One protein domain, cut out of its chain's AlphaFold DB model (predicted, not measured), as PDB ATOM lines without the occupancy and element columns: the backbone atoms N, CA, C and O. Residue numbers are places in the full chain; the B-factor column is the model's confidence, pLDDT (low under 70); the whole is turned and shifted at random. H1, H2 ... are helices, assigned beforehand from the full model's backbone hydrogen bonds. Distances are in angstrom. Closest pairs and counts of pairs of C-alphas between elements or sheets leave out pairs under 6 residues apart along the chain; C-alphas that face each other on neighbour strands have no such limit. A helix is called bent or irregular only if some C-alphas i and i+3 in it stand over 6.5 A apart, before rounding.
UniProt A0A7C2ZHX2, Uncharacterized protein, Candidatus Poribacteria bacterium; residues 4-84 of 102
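AT A GLANCE: This is residues 4 to 84 of the 102 residues of an uncharacterized protein of Candidatus Poribacteria bacterium (UniProt A0A7C2ZHX2). A loose, elongated chain of helices: H2, H3 and H4 make a small triangular cluster, H1 lies off one end touching no helix, and H5 sticks out at the other with residues 70 to 75 and 77 to 84 standing free. The printed part has 81 residues with five named helices, H1 to H5 in order, and no named strand: all helix. It is loose, with a radius of gyration of the C-alphas of 15.1 A, and spans 48 by 26 by 19 A.

IN THESE COORDINATES: H1, residues 4 to 11, begins at C-alpha 4 (317.118, 251.151, 164.582). H2 is residues 19 to 26, H3 33 to 43 and H4 49 to 66, 25.3 A long. H5, residues 70 to 83, 20.3 A, ends at C-alpha 83 (331.737, 217.889, 136.195); it is irregular, C-alphas 71 and 74 being 8.1 A apart.

HOW THE PARTS SIT: H3 touches H2, closest C-alphas Leu 36 and Val 22 at 6.4 A, with a steep tilt of 62 degrees, opposite ways. H3 touches H4, with H4 residues 52 to 59 alone; the closest C-alphas, Tyr 43 and Gly 55, are 4.7 A apart, at a steep tilt of 52 degrees, opposite ways. H2 and H4 are near each other. Every O i to N i+4 pair is within hydrogen-bond range in H1, H2, H3 and H4; in H5, 8 of 10.

THE WHOLE: The farthest C-alphas, Leu 4 and Glu 82, are 49.1 A apart. The printed part has no cut, no link is long, and no printed residue is under 70 in pLDDT.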
ATOM      1  N   LEU A   4     318.122 252.021 165.198       89.12
ATOM      2  CA  LEU A   4     317.118 251.151 164.582       89.12
ATOM      3  C   LEU A   4     317.795 250.128 163.665       89.12
ATOM      4  O   LEU A   4     317.435 248.957 163.729       89.12
ATOM      5  N   ASP A   5     318.790 250.552 162.884       86.19
ATOM      6  CA  ASP A   5     319.558 249.673 161.996       86.19
ATOM      7  C   ASP A   5     320.220 248.539 162.792       86.19
ATOM      8  O   ASP A   5     320.099 247.375 162.425       86.19
ATOM      9  N   GLU A   6     320.852 248.872 163.922       86.56
ATOM     10  CA  GLU A   6     321.480 247.901 164.831       86.56
ATOM     11  C   GLU A   6     320.463 246.881 165.357       86.56
ATOM     12  O   GLU A   6     320.634 245.677 165.176       86.56
ATOM     13  N   LYS A   7     319.339 247.352 165.914       89.81
ATOM     14  CA  LYS A   7     318.273 246.468 166.414       89.81
ATOM     15  C   LYS A   7     317.706 245.552 165.336       89.81
ATOM     16  O   LYS A   7     317.330 244.421 165.623       89.81
ATOM     17  N   VAL A   8     317.566 246.062 164.117       89.12
ATOM     18  CA  VAL A   8     316.992 245.309 163.003       89.12
ATOM     19  C   VAL A   8     317.964 244.226 162.533       89.12
ATOM     20  O   VAL A   8     317.521 243.108 162.276       89.12
ATOM     21  N   LEU A   9     319.268 244.508 162.493       84.56
ATOM     22  CA  LEU A   9     320.290 243.503 162.189       84.56
ATOM     23  C   LEU A   9     320.368 242.414 163.271       84.56
ATOM     24  O   LEU A   9     320.432 241.236 162.925       84.56
ATOM     25  N   ASP A  10     320.264 242.788 164.549       85.31
ATOM     26  CA  ASP A  10     320.298 241.840 165.671       85.31
ATOM     27  C   ASP A  10     319.066 240.923 165.712       85.31
ATOM     28  O   ASP A  10     319.177 239.719 165.949       85.31
ATOM     29  N   LEU A  11     317.870 241.480 165.487       89.31
ATOM     30  CA  LEU A  11     316.608 240.737 165.581       89.31
ATOM     31  C   LEU A  11     316.281 239.940 164.313       89.31
ATOM     32  O   LEU A  11     315.556 238.947 164.384       89.31
ATOM     33  N   PHE A  12     316.786 240.367 163.152       85.69
ATOM     34  CA  PHE A  12     316.445 239.784 161.853       85.69
ATOM     35  C   PHE A  12     317.684 239.443 161.001       85.69
ATOM     36  O   PHE A  12     317.758 239.834 159.826       85.69
ATOM     37  N   PRO A  13     318.645 238.662 161.530       80.00
ATOM     38  CA  PRO A  13     319.823 238.271 160.770       80.00
ATOM     39  C   PRO A  13     319.409 237.501 159.511       80.00
ATOM     40  O   PRO A  13     318.458 236.715 159.502       80.00
ATOM     41  N   GLY A  14     320.092 237.757 158.400       79.75
ATOM     42  CA  GLY A  14     319.778 237.137 157.112       79.75
ATOM     43  C   GLY A  14     318.536 237.681 156.389       79.75
ATOM     44  O   GLY A  14     318.277 237.284 155.252       79.75
ATOM     45  N   ARG A  15     317.738 238.553 157.022       83.44
ATOM     46  CA  ARG A  15     316.485 239.103 156.456       83.44
ATOM     47  C   ARG A  15     316.562 240.590 156.127       83.44
ATOM     48  O   ARG A  15     315.662 241.124 155.483       83.44
ATOM     49  N   VAL A  16     317.631 241.246 156.554       87.25
ATOM     50  CA  VAL A  16     317.870 242.673 156.352       87.25
ATOM     51  C   VAL A  16     318.859 242.842 155.215       87.25
ATOM     52  O   VAL A  16     319.884 242.165 155.162       87.25
ATOM     53  N   VAL A  17     318.553 243.755 154.297       87.56
ATOM     54  CA  VAL A  17     319.401 244.030 153.137       87.56
ATOM     55  C   VAL A  17     319.819 245.488 153.145       87.56
ATOM     56  O   VAL A  17     318.988 246.393 153.049       87.56
ATOM     57  N   ARG A  18     321.130 245.708 153.184       83.94
ATOM     58  CA  ARG A  18     321.752 247.023 153.035       83.94
ATOM     59  C   ARG A  18     321.684 247.499 151.582       83.94
ATOM     60  O   ARG A  18     322.402 247.010 150.710       83.94
ATOM     61  N   LYS A  19     320.770 248.433 151.300       87.31
ATOM     62  CA  LYS A  19     320.503 248.926 149.934       87.31
ATOM     63  C   LYS A  19     321.658 249.740 149.343       87.31
ATOM     64  O   LYS A  19     321.820 249.754 148.126       87.31
ATOM     65  N   ASP A  20     322.479 250.365 150.176       87.06
ATOM     66  CA  ASP A  20     323.710 251.043 149.770       87.06
ATOM     67  C   ASP A  20     324.702 250.072 149.103       87.06
ATOM     68  O   ASP A  20     325.231 250.361 148.030       87.06
ATOM     69  N   LEU A  21     324.860 248.864 149.660       84.62
ATOM     70  CA  LEU A  21     325.714 247.818 149.084       84.62
ATOM     71  C   LEU A  21     325.172 247.289 147.748       84.62
ATOM     72  O   LEU A  21     325.944 247.019 146.826       84.62
ATOM     73  N   VAL A  22     323.845 247.177 147.619       85.69
ATOM     74  CA  VAL A  22     323.187 246.770 146.365       85.69
ATOM     75  C   VAL A  22     323.520 247.754 145.243       85.69
ATOM     76  O   VAL A  22     323.878 247.335 144.142       85.69
ATOM     77  N   SER A  23     323.420 249.058 145.516       84.56
ATOM     78  CA  SER A  23     323.697 250.110 144.531       84.56
ATOM     79  C   SER A  23     325.152 250.091 144.058       84.56
ATOM     80  O   SER A  23     325.396 250.183 142.855       84.56
ATOM     81  N   ASN A  24     326.104 249.878 144.972       82.88
ATOM     82  CA  ASN A  24     327.528 249.777 144.637       82.88
ATOM     83  C   ASN A  24     327.845 248.578 143.723       82.88
ATOM     84  O   ASN A  24     328.676 248.684 142.823       82.88
ATOM     85  N   LEU A  25     327.169 247.440 143.920       80.31
ATOM     86  CA  LEU A  25     327.379 246.224 143.121       80.31
ATOM     87  C   LEU A  25     326.673 246.258 141.762       80.31
ATOM     88  O   LEU A  25     327.215 245.744 140.783       80.31
ATOM     89  N   LYS A  26     325.485 246.871 141.676       77.06
ATOM     90  CA  LYS A  26     324.705 246.956 140.427       77.06
ATOM     91  C   LYS A  26     325.470 247.613 139.281       77.06
ATOM     92  O   LYS A  26     325.349 247.167 138.148       77.06
ATOM     93  N   GLY A  27     326.262 248.650 139.559       72.25
ATOM     94  CA  GLY A  27     327.049 249.330 138.524       72.25
ATOM     95  C   GLY A  27     328.158 248.459 137.923       72.25
ATOM     96  O   GLY A  27     328.596 248.707 136.805       72.25
ATOM     97  N   GLN A  28     328.600 247.427 138.648       71.75
ATOM     98  CA  GLN A  28     329.709 246.559 138.247       71.75
ATOM     99  C   GLN A  28     329.240 245.250 137.596       71.75
ATOM    100  O   GLN A  28     330.018 244.594 136.906       71.75
ATOM    101  N   LEU A  29     327.987 244.842 137.824       78.25
ATOM    102  CA  LEU A  29     327.477 243.524 137.452       78.25
ATOM    103  C   LEU A  29     326.094 243.635 136.797       78.25
ATOM    104  O   LEU A  29     325.148 244.129 137.402       78.25
ATOM    105  N   ASN A  30     325.951 243.086 135.586       81.75
ATOM    106  CA  ASN A  30     324.665 242.984 134.885       81.75
ATOM    107  C   ASN A  30     323.814 241.819 135.436       81.75
ATOM    108  O   ASN A  30     323.577 240.818 134.756       81.75
ATOM    109  N   VAL A  31     323.432 241.921 136.710       86.25
ATOM    110  CA  VAL A  31     322.677 240.912 137.465       86.25
ATOM    111  C   VAL A  31     321.394 241.556 138.008       86.25
ATOM    112  O   VAL A  31     321.440 242.695 138.482       86.25
ATOM    113  N   PRO A  32     320.239 240.864 137.988       89.12
ATOM    114  CA  PRO A  32     319.006 241.409 138.542       89.12
ATOM    115  C   PRO A  32     319.123 241.789 140.024       89.12
ATOM    116  O   PRO A  32     319.712 241.067 140.830       89.12
ATOM    117  N   ALA A  33     318.482 242.899 140.398       89.62
ATOM    118  CA  ALA A  33     318.541 243.460 141.750       89.62
ATOM    119  C   ALA A  33     318.197 242.442 142.846       89.62
ATOM    120  O   ALA A  33     318.910 242.342 143.836       89.62
ATOM    121  N   TYR A  34     317.135 241.661 142.644       90.25
ATOM    122  CA  TYR A  34     316.643 240.702 143.632       90.25
ATOM    123  C   TYR A  34     317.646 239.572 143.924       90.25
ATOM    124  O   TYR A  34     317.669 239.050 145.034       90.25
ATOM    125  N   VAL A  35     318.503 239.212 142.959       91.56
ATOM    126  CA  VAL A  35     319.567 238.216 143.164       91.56
ATOM    127  C   VAL A  35     320.638 238.795 144.083       91.56
ATOM    128  O   VAL A  35     321.041 238.145 145.045       91.56
ATOM    129  N   LEU A  36     321.065 240.034 143.818       92.06
ATOM    130  CA  LEU A  36     322.027 240.736 144.668       92.06
ATOM    131  C   LEU A  36     321.474 240.917 146.081       92.06
ATOM    132  O   LEU A  36     322.175 240.652 147.047       92.06
ATOM    133  N   GLU A  37     320.211 241.319 146.204       91.75
ATOM    134  CA  GLU A  37     319.547 241.505 147.494       91.75
ATOM    135  C   GLU A  37     319.483 240.206 148.300       91.75
ATOM    136  O   GLU A  37     319.795 240.217 149.488       91.75
ATOM    137  N   TYR A  38     319.157 239.083 147.656       91.31
ATOM    138  CA  TYR A  38     319.164 237.773 148.301       91.31
ATOM    139  C   TYR A  38     320.560 237.380 148.805       91.31
ATOM    140  O   TYR A  38     320.718 236.974 149.957       91.31
ATOM    141  N   LEU A  39     321.585 237.527 147.959       91.62
ATOM    142  CA  LEU A  39     322.958 237.184 148.324       91.62
ATOM    143  C   LEU A  39     323.488 238.100 149.439       91.62
ATOM    144  O   LEU A  39     324.052 237.615 150.415       91.62
ATOM    145  N   LEU A  40     323.254 239.409 149.350       91.12
ATOM    146  CA  LEU A  40     323.679 240.362 150.374       91.12
ATOM    147  C   LEU A  40     322.924 240.176 151.688       91.12
ATOM    148  O   LEU A  40     323.541 240.253 152.741       91.12
ATOM    149  N   GLY A  41     321.625 239.875 151.654       89.38
ATOM    150  CA  GLY A  41     320.885 239.526 152.867       89.38
ATOM    151  C   GLY A  41     321.493 238.308 153.556       89.38
ATOM    152  O   GLY A  41     321.696 238.313 154.765       89.38
ATOM    153  N   LYS A  42     321.879 237.288 152.779       87.88
ATOM    154  CA  LYS A  42     322.475 236.060 153.312       87.88
ATOM    155  C   LYS A  42     323.890 236.253 153.873       87.88
ATOM    156  O   LYS A  42     324.187 235.687 154.921       87.88
ATOM    157  N   TYR A  43     324.752 237.005 153.189       89.75
ATOM    158  CA  TYR A  43     326.188 237.081 153.507       89.75
ATOM    159  C   TYR A  43     326.628 238.391 154.180       89.75
ATOM    160  O   TYR A  43     327.694 238.421 154.784       89.75
ATOM    161  N   CYS A  44     325.824 239.456 154.119       87.75
ATOM    162  CA  CYS A  44     326.151 240.792 154.634       87.75
ATOM    163  C   CYS A  44     325.109 241.299 155.652       87.75
ATOM    164  O   CYS A  44     324.740 242.472 155.633       87.75
ATOM    165  N   SER A  45     324.616 240.423 156.533       81.38
ATOM    166  CA  SER A  45     323.612 240.759 157.562       81.38
ATOM    167  C   SER A  45     324.198 241.201 158.910       81.38
ATOM    168  O   SER A  45     323.497 241.200 159.916       81.38
ATOM    169  N   SER A  46     325.472 241.594 158.932       81.56
ATOM    170  CA  SER A  46     326.157 242.107 160.121       81.56
ATOM    171  C   SER A  46     326.405 243.612 160.012       81.56
ATOM    172  O   SER A  46     326.456 244.163 158.911       81.56
ATOM    173  N   ALA A  47     326.581 244.262 161.162       79.88
ATOM    174  CA  ALA A  47     327.058 245.638 161.283       79.88
ATOM    175  C   ALA A  47     328.595 245.747 161.227       79.88
ATOM    176  O   ALA A  47     329.126 246.835 161.026       79.88
ATOM    177  N   ASP A  48     329.297 244.628 161.423       85.50
ATOM    178  CA  ASP A  48     330.757 244.562 161.430       85.50
ATOM    179  C   ASP A  48     331.320 244.724 160.009       85.50
ATOM    180  O   ASP A  48     331.011 243.941 159.106       85.50
ATOM    181  N   GLU A  49     332.160 245.742 159.819       86.00
ATOM    182  CA  GLU A  49     332.762 246.093 158.528       86.00
ATOM    183  C   GLU A  49     333.587 244.935 157.932       86.00
ATOM    184  O   GLU A  49     333.529 244.685 156.727       86.00
ATOM    185  N   GLY A  50     334.304 244.174 158.766       89.62
ATOM    186  CA  GLY A  50     335.103 243.027 158.335       89.62
ATOM    187  C   GLY A  50     334.237 241.853 157.874       89.62
ATOM    188  O   GLY A  50     334.538 241.213 156.860       89.62
ATOM    189  N   VAL A  51     333.119 241.604 158.563       87.38
ATOM    190  CA  VAL A  51     332.119 240.607 158.139       87.38
ATOM    191  C   VAL A  51     331.461 241.028 156.827       87.38
ATOM    192  O   VAL A  51     331.304 240.198 155.931       87.38
ATOM    193  N   ILE A  52     331.116 242.309 156.677       88.75
ATOM    194  CA  ILE A  52     330.542 242.842 155.437       88.75
ATOM    195  C   ILE A  52     331.528 242.684 154.278       88.75
ATOM    196  O   ILE A  52     331.133 242.224 153.208       88.75
ATOM    197  N   GLU A  53     332.803 243.025 154.465       91.06
ATOM    198  CA  GLU A  53     333.809 242.905 153.409       91.06
ATOM    199  C   GLU A  53     334.006 241.442 152.982       91.06
ATOM    200  O   GLU A  53     334.020 241.127 151.787       91.06
ATOM    201  N   ALA A  54     334.095 240.523 153.949       92.38
ATOM    202  CA  ALA A  54     334.152 239.090 153.678       92.38
ATOM    203  C   ALA A  54     332.899 238.601 152.931       92.38
ATOM    204  O   ALA A  54     333.019 237.878 151.938       92.38
ATOM    205  N   GLY A  55     331.716 239.056 153.349       91.75
ATOM    206  CA  GLY A  55     330.450 238.771 152.686       91.75
ATOM    207  C   GLY A  55     330.416 239.279 151.246       91.75
ATOM    208  O   GLY A  55     330.051 238.540 150.338       91.75
ATOM    209  N   LEU A  56     330.881 240.504 150.992       91.50
ATOM    210  CA  LEU A  56     330.963 241.075 149.646       91.50
ATOM    211  C   LEU A  56     331.907 240.283 148.736       91.50
ATOM    212  O   LEU A  56     331.585 240.072 147.562       91.50
ATOM    213  N   ARG A  57     333.055 239.827 149.256       92.94
ATOM    214  CA  ARG A  57     333.968 238.939 148.515       92.94
ATOM    215  C   ARG A  57     333.279 237.627 148.152       92.94
ATOM    216  O   ARG A  57     333.369 237.197 147.002       92.94
ATOM    217  N   GLU A  58     332.542 237.042 149.090       93.62
ATOM    218  CA  GLU A  58     331.800 235.803 148.866       93.62
ATOM    219  C   GLU A  58     330.690 235.968 147.823       93.62
ATOM    220  O   GLU A  58     330.577 235.161 146.903       93.62
ATOM    221  N   VAL A  59     329.916 237.054 147.895       92.25
ATOM    222  CA  VAL A  59     328.876 237.367 146.903       92.25
ATOM    223  C   VAL A  59     329.480 237.523 145.508       92.25
ATOM    224  O   VAL A  59     328.960 236.948 144.549       92.25
ATOM    225  N   LYS A  60     330.597 238.250 145.378       91.12
ATOM    226  CA  LYS A  60     331.308 238.391 144.098       91.12
ATOM    227  C   LYS A  60     331.775 237.037 143.566       91.12
ATOM    228  O   LYS A  60     331.553 236.758 142.390       91.12
ATOM    229  N   ARG A  61     332.358 236.188 144.419       92.62
ATOM    230  CA  ARG A  61     332.777 234.828 144.051       92.62
ATOM    231  C   ARG A  61     331.597 234.000 143.547       92.62
ATOM    232  O   ARG A  61     331.667 233.454 142.452       92.62
ATOM    233  N   ILE A  62     330.492 233.972 144.295       93.12
ATOM    234  CA  ILE A  62     329.288 233.217 143.927       93.12
ATOM    235  C   ILE A  62     328.746 233.667 142.571       93.12
ATOM    236  O   ILE A  62     328.367 232.818 141.769       93.12
ATOM    237  N   LEU A  63     328.708 234.972 142.303       90.44
ATOM    238  CA  LEU A  63     328.228 235.491 141.024       90.44
ATOM    239  C   LEU A  63     329.163 235.113 139.874       90.44
ATOM    240  O   LEU A  63     328.685 234.673 138.839       90.44
ATOM    241  N   VAL A  64     330.480 235.233 140.047       87.94
ATOM    242  CA  VAL A  64     331.449 234.848 139.006       87.94
ATOM    243  C   VAL A  64     331.399 233.349 138.713       87.94
ATOM    244  O   VAL A  64     331.488 232.955 137.556       87.94
ATOM    245  N   GLU A  65     331.246 232.520 139.743       88.12
ATOM    246  CA  GLU A  65     331.254 231.063 139.601       88.12
ATOM    247  C   GLU A  65     329.913 230.488 139.148       88.12
ATOM    248  O   GLU A  65     329.900 229.485 138.453       88.12
ATOM    249  N   ASN A  66     328.785 231.064 139.567       90.00
ATOM    250  CA  ASN A  66     327.485 230.402 139.431       90.00
ATOM    251  C   ASN A  66     326.484 231.182 138.569       90.00
ATOM    252  O   ASN A  66     325.459 230.612 138.219       90.00
ATOM    253  N   TYR A  67     326.712 232.458 138.231       89.38
ATOM    254  CA  TYR A  67     325.795 233.211 137.364       89.38
ATOM    255  C   TYR A  67     326.190 233.058 135.896       89.38
ATOM    256  O   TYR A  67     327.240 233.544 135.471       89.38
ATOM    257  N   VAL A  68     325.331 232.413 135.106       85.38
ATOM    258  CA  VAL A  68     325.579 232.228 133.672       85.38
ATOM    259  C   VAL A  68     325.113 233.450 132.909       85.38
ATOM    260  O   VAL A  68     323.952 233.856 132.978       85.38
ATOM    261  N   ARG A  69     326.036 234.033 132.148       82.62
ATOM    262  CA  ARG A  69     325.704 235.100 131.210       82.62
ATOM    263  C   ARG A  69     325.152 234.493 129.913       82.62
ATOM    264  O   ARG A  69     325.604 233.414 129.522       82.62
ATOM    265  N   PRO A  70     324.217 235.168 129.219       80.31
ATOM    266  CA  PRO A  70     323.595 234.632 128.005       80.31
ATOM    267  C   PRO A  70     324.597 234.199 126.921       80.31
ATOM    268  O   PRO A  70     324.383 233.202 126.232       80.31
ATOM    269  N   ASP A  71     325.718 234.911 126.807       85.44
ATOM    270  CA  ASP A  71     326.812 234.667 125.862       85.44
ATOM    271  C   ASP A  71     327.695 233.455 126.218       85.44
ATOM    272  O   ASP A  71     328.460 232.987 125.380       85.44
ATOM    273  N   GLN A  72     327.569 232.896 127.426       83.94
ATOM    274  CA  GLN A  72     328.415 231.803 127.930       83.94
ATOM    275  C   GLN A  72     327.712 230.436 127.949       83.94
ATOM    276  O   GLN A  72     328.190 229.486 128.573       83.94
ATOM    277  N   SER A  73     326.586 230.314 127.244       83.81
ATOM    278  CA  SER A  73     325.720 229.127 127.277       83.81
ATOM    279  C   SER A  73     326.436 227.825 126.877       83.81
ATOM    280  O   SER A  73     326.282 226.808 127.551       83.81
ATOM    281  N   GLU A  74     327.243 227.830 125.809       88.31
ATOM    282  CA  GLU A  74     327.954 226.622 125.340       88.31
ATOM    283  C   GLU A  74     329.107 226.215 126.266       88.31
ATOM    284  O   GLU A  74     329.283 225.032 126.566       88.31
ATOM    285  N   TRP A  75     329.845 227.197 126.794       87.88
ATOM    286  CA  TRP A  75     330.876 226.957 127.805       87.88
ATOM    287  C   TRP A  75     330.274 226.300 129.052       87.88
ATOM    288  O   TRP A  75     330.796 225.301 129.549       87.88
ATOM    289  N   PHE A  76     329.126 226.804 129.513       86.81
ATOM    290  CA  PHE A  76     328.438 226.252 130.673       86.81
ATOM    291  C   PHE A  76     327.989 224.801 130.445       86.81
ATOM    292  O   PHE A  76     328.235 223.945 131.294       86.81
ATOM    293  N   LYS A  77     327.398 224.488 129.284       88.00
ATOM    294  CA  LYS A  77     327.004 223.109 128.933       88.00
ATOM    295  C   LYS A  77     328.194 222.145 128.970       88.00
ATOM    296  O   LYS A  77     328.062 221.041 129.495       88.00
ATOM    297  N   SER A  78     329.350 222.562 128.448       90.81
ATOM    298  CA  SER A  78     330.595 221.784 128.523       90.81
ATOM    299  C   SER A  78     331.022 221.547 129.976       90.81
ATOM    300  O   SER A  78     331.261 220.400 130.352       90.81
ATOM    301  N   GLN A  79     331.016 222.583 130.822       88.44
ATOM    302  CA  GLN A  79     331.371 222.447 132.239       88.44
ATOM    303  C   GLN A  79     330.428 221.517 133.013       88.44
ATOM    304  O   GLN A  79     330.892 220.719 133.828       88.44
ATOM    305  N   VAL A  80     329.118 221.577 132.756       90.50
ATOM    306  CA  VAL A  80     328.140 220.667 133.378       90.50
ATOM    307  C   VAL A  80     328.382 219.227 132.934       90.50
ATOM    308  O   VAL A  80     328.376 218.324 133.770       90.50
ATOM    309  N   ARG A  81     328.644 219.003 131.640       91.12
ATOM    310  CA  ARG A  81     328.927 217.669 131.095       91.12
ATOM    311  C   ARG A  81     330.186 217.047 131.706       91.12
ATOM    312  O   ARG A  81     330.182 215.854 131.985       91.12
ATOM    313  N   GLU A  82     331.245 217.829 131.899       91.62
ATOM    314  CA  GLU A  82     332.514 217.344 132.458       91.62
ATOM    315  C   GLU A  82     332.440 217.080 133.965       91.62
ATOM    316  O   GLU A  82     332.979 216.087 134.448       91.62
ATOM    317  N   ARG A  83     331.774 217.960 134.723       89.00
ATOM    318  CA  ARG A  83     331.737 217.889 136.195       89.00
ATOM    319  C   ARG A  83     330.580 217.051 136.741       89.00
ATOM    320  O   ARG A  83     330.584 216.702 137.919       89.00
ATOM    321  N   GLY A  84     329.562 216.776 135.926       88.50
ATOM    322  CA  GLY A  84     328.341 216.052 136.296       88.50
ATOM    323  C   GLY A  84     327.374 216.845 137.187       88.50
ATOM    324  O   GLY A  84     326.165 216.736 137.015       88.50
TER     325      GLY A  84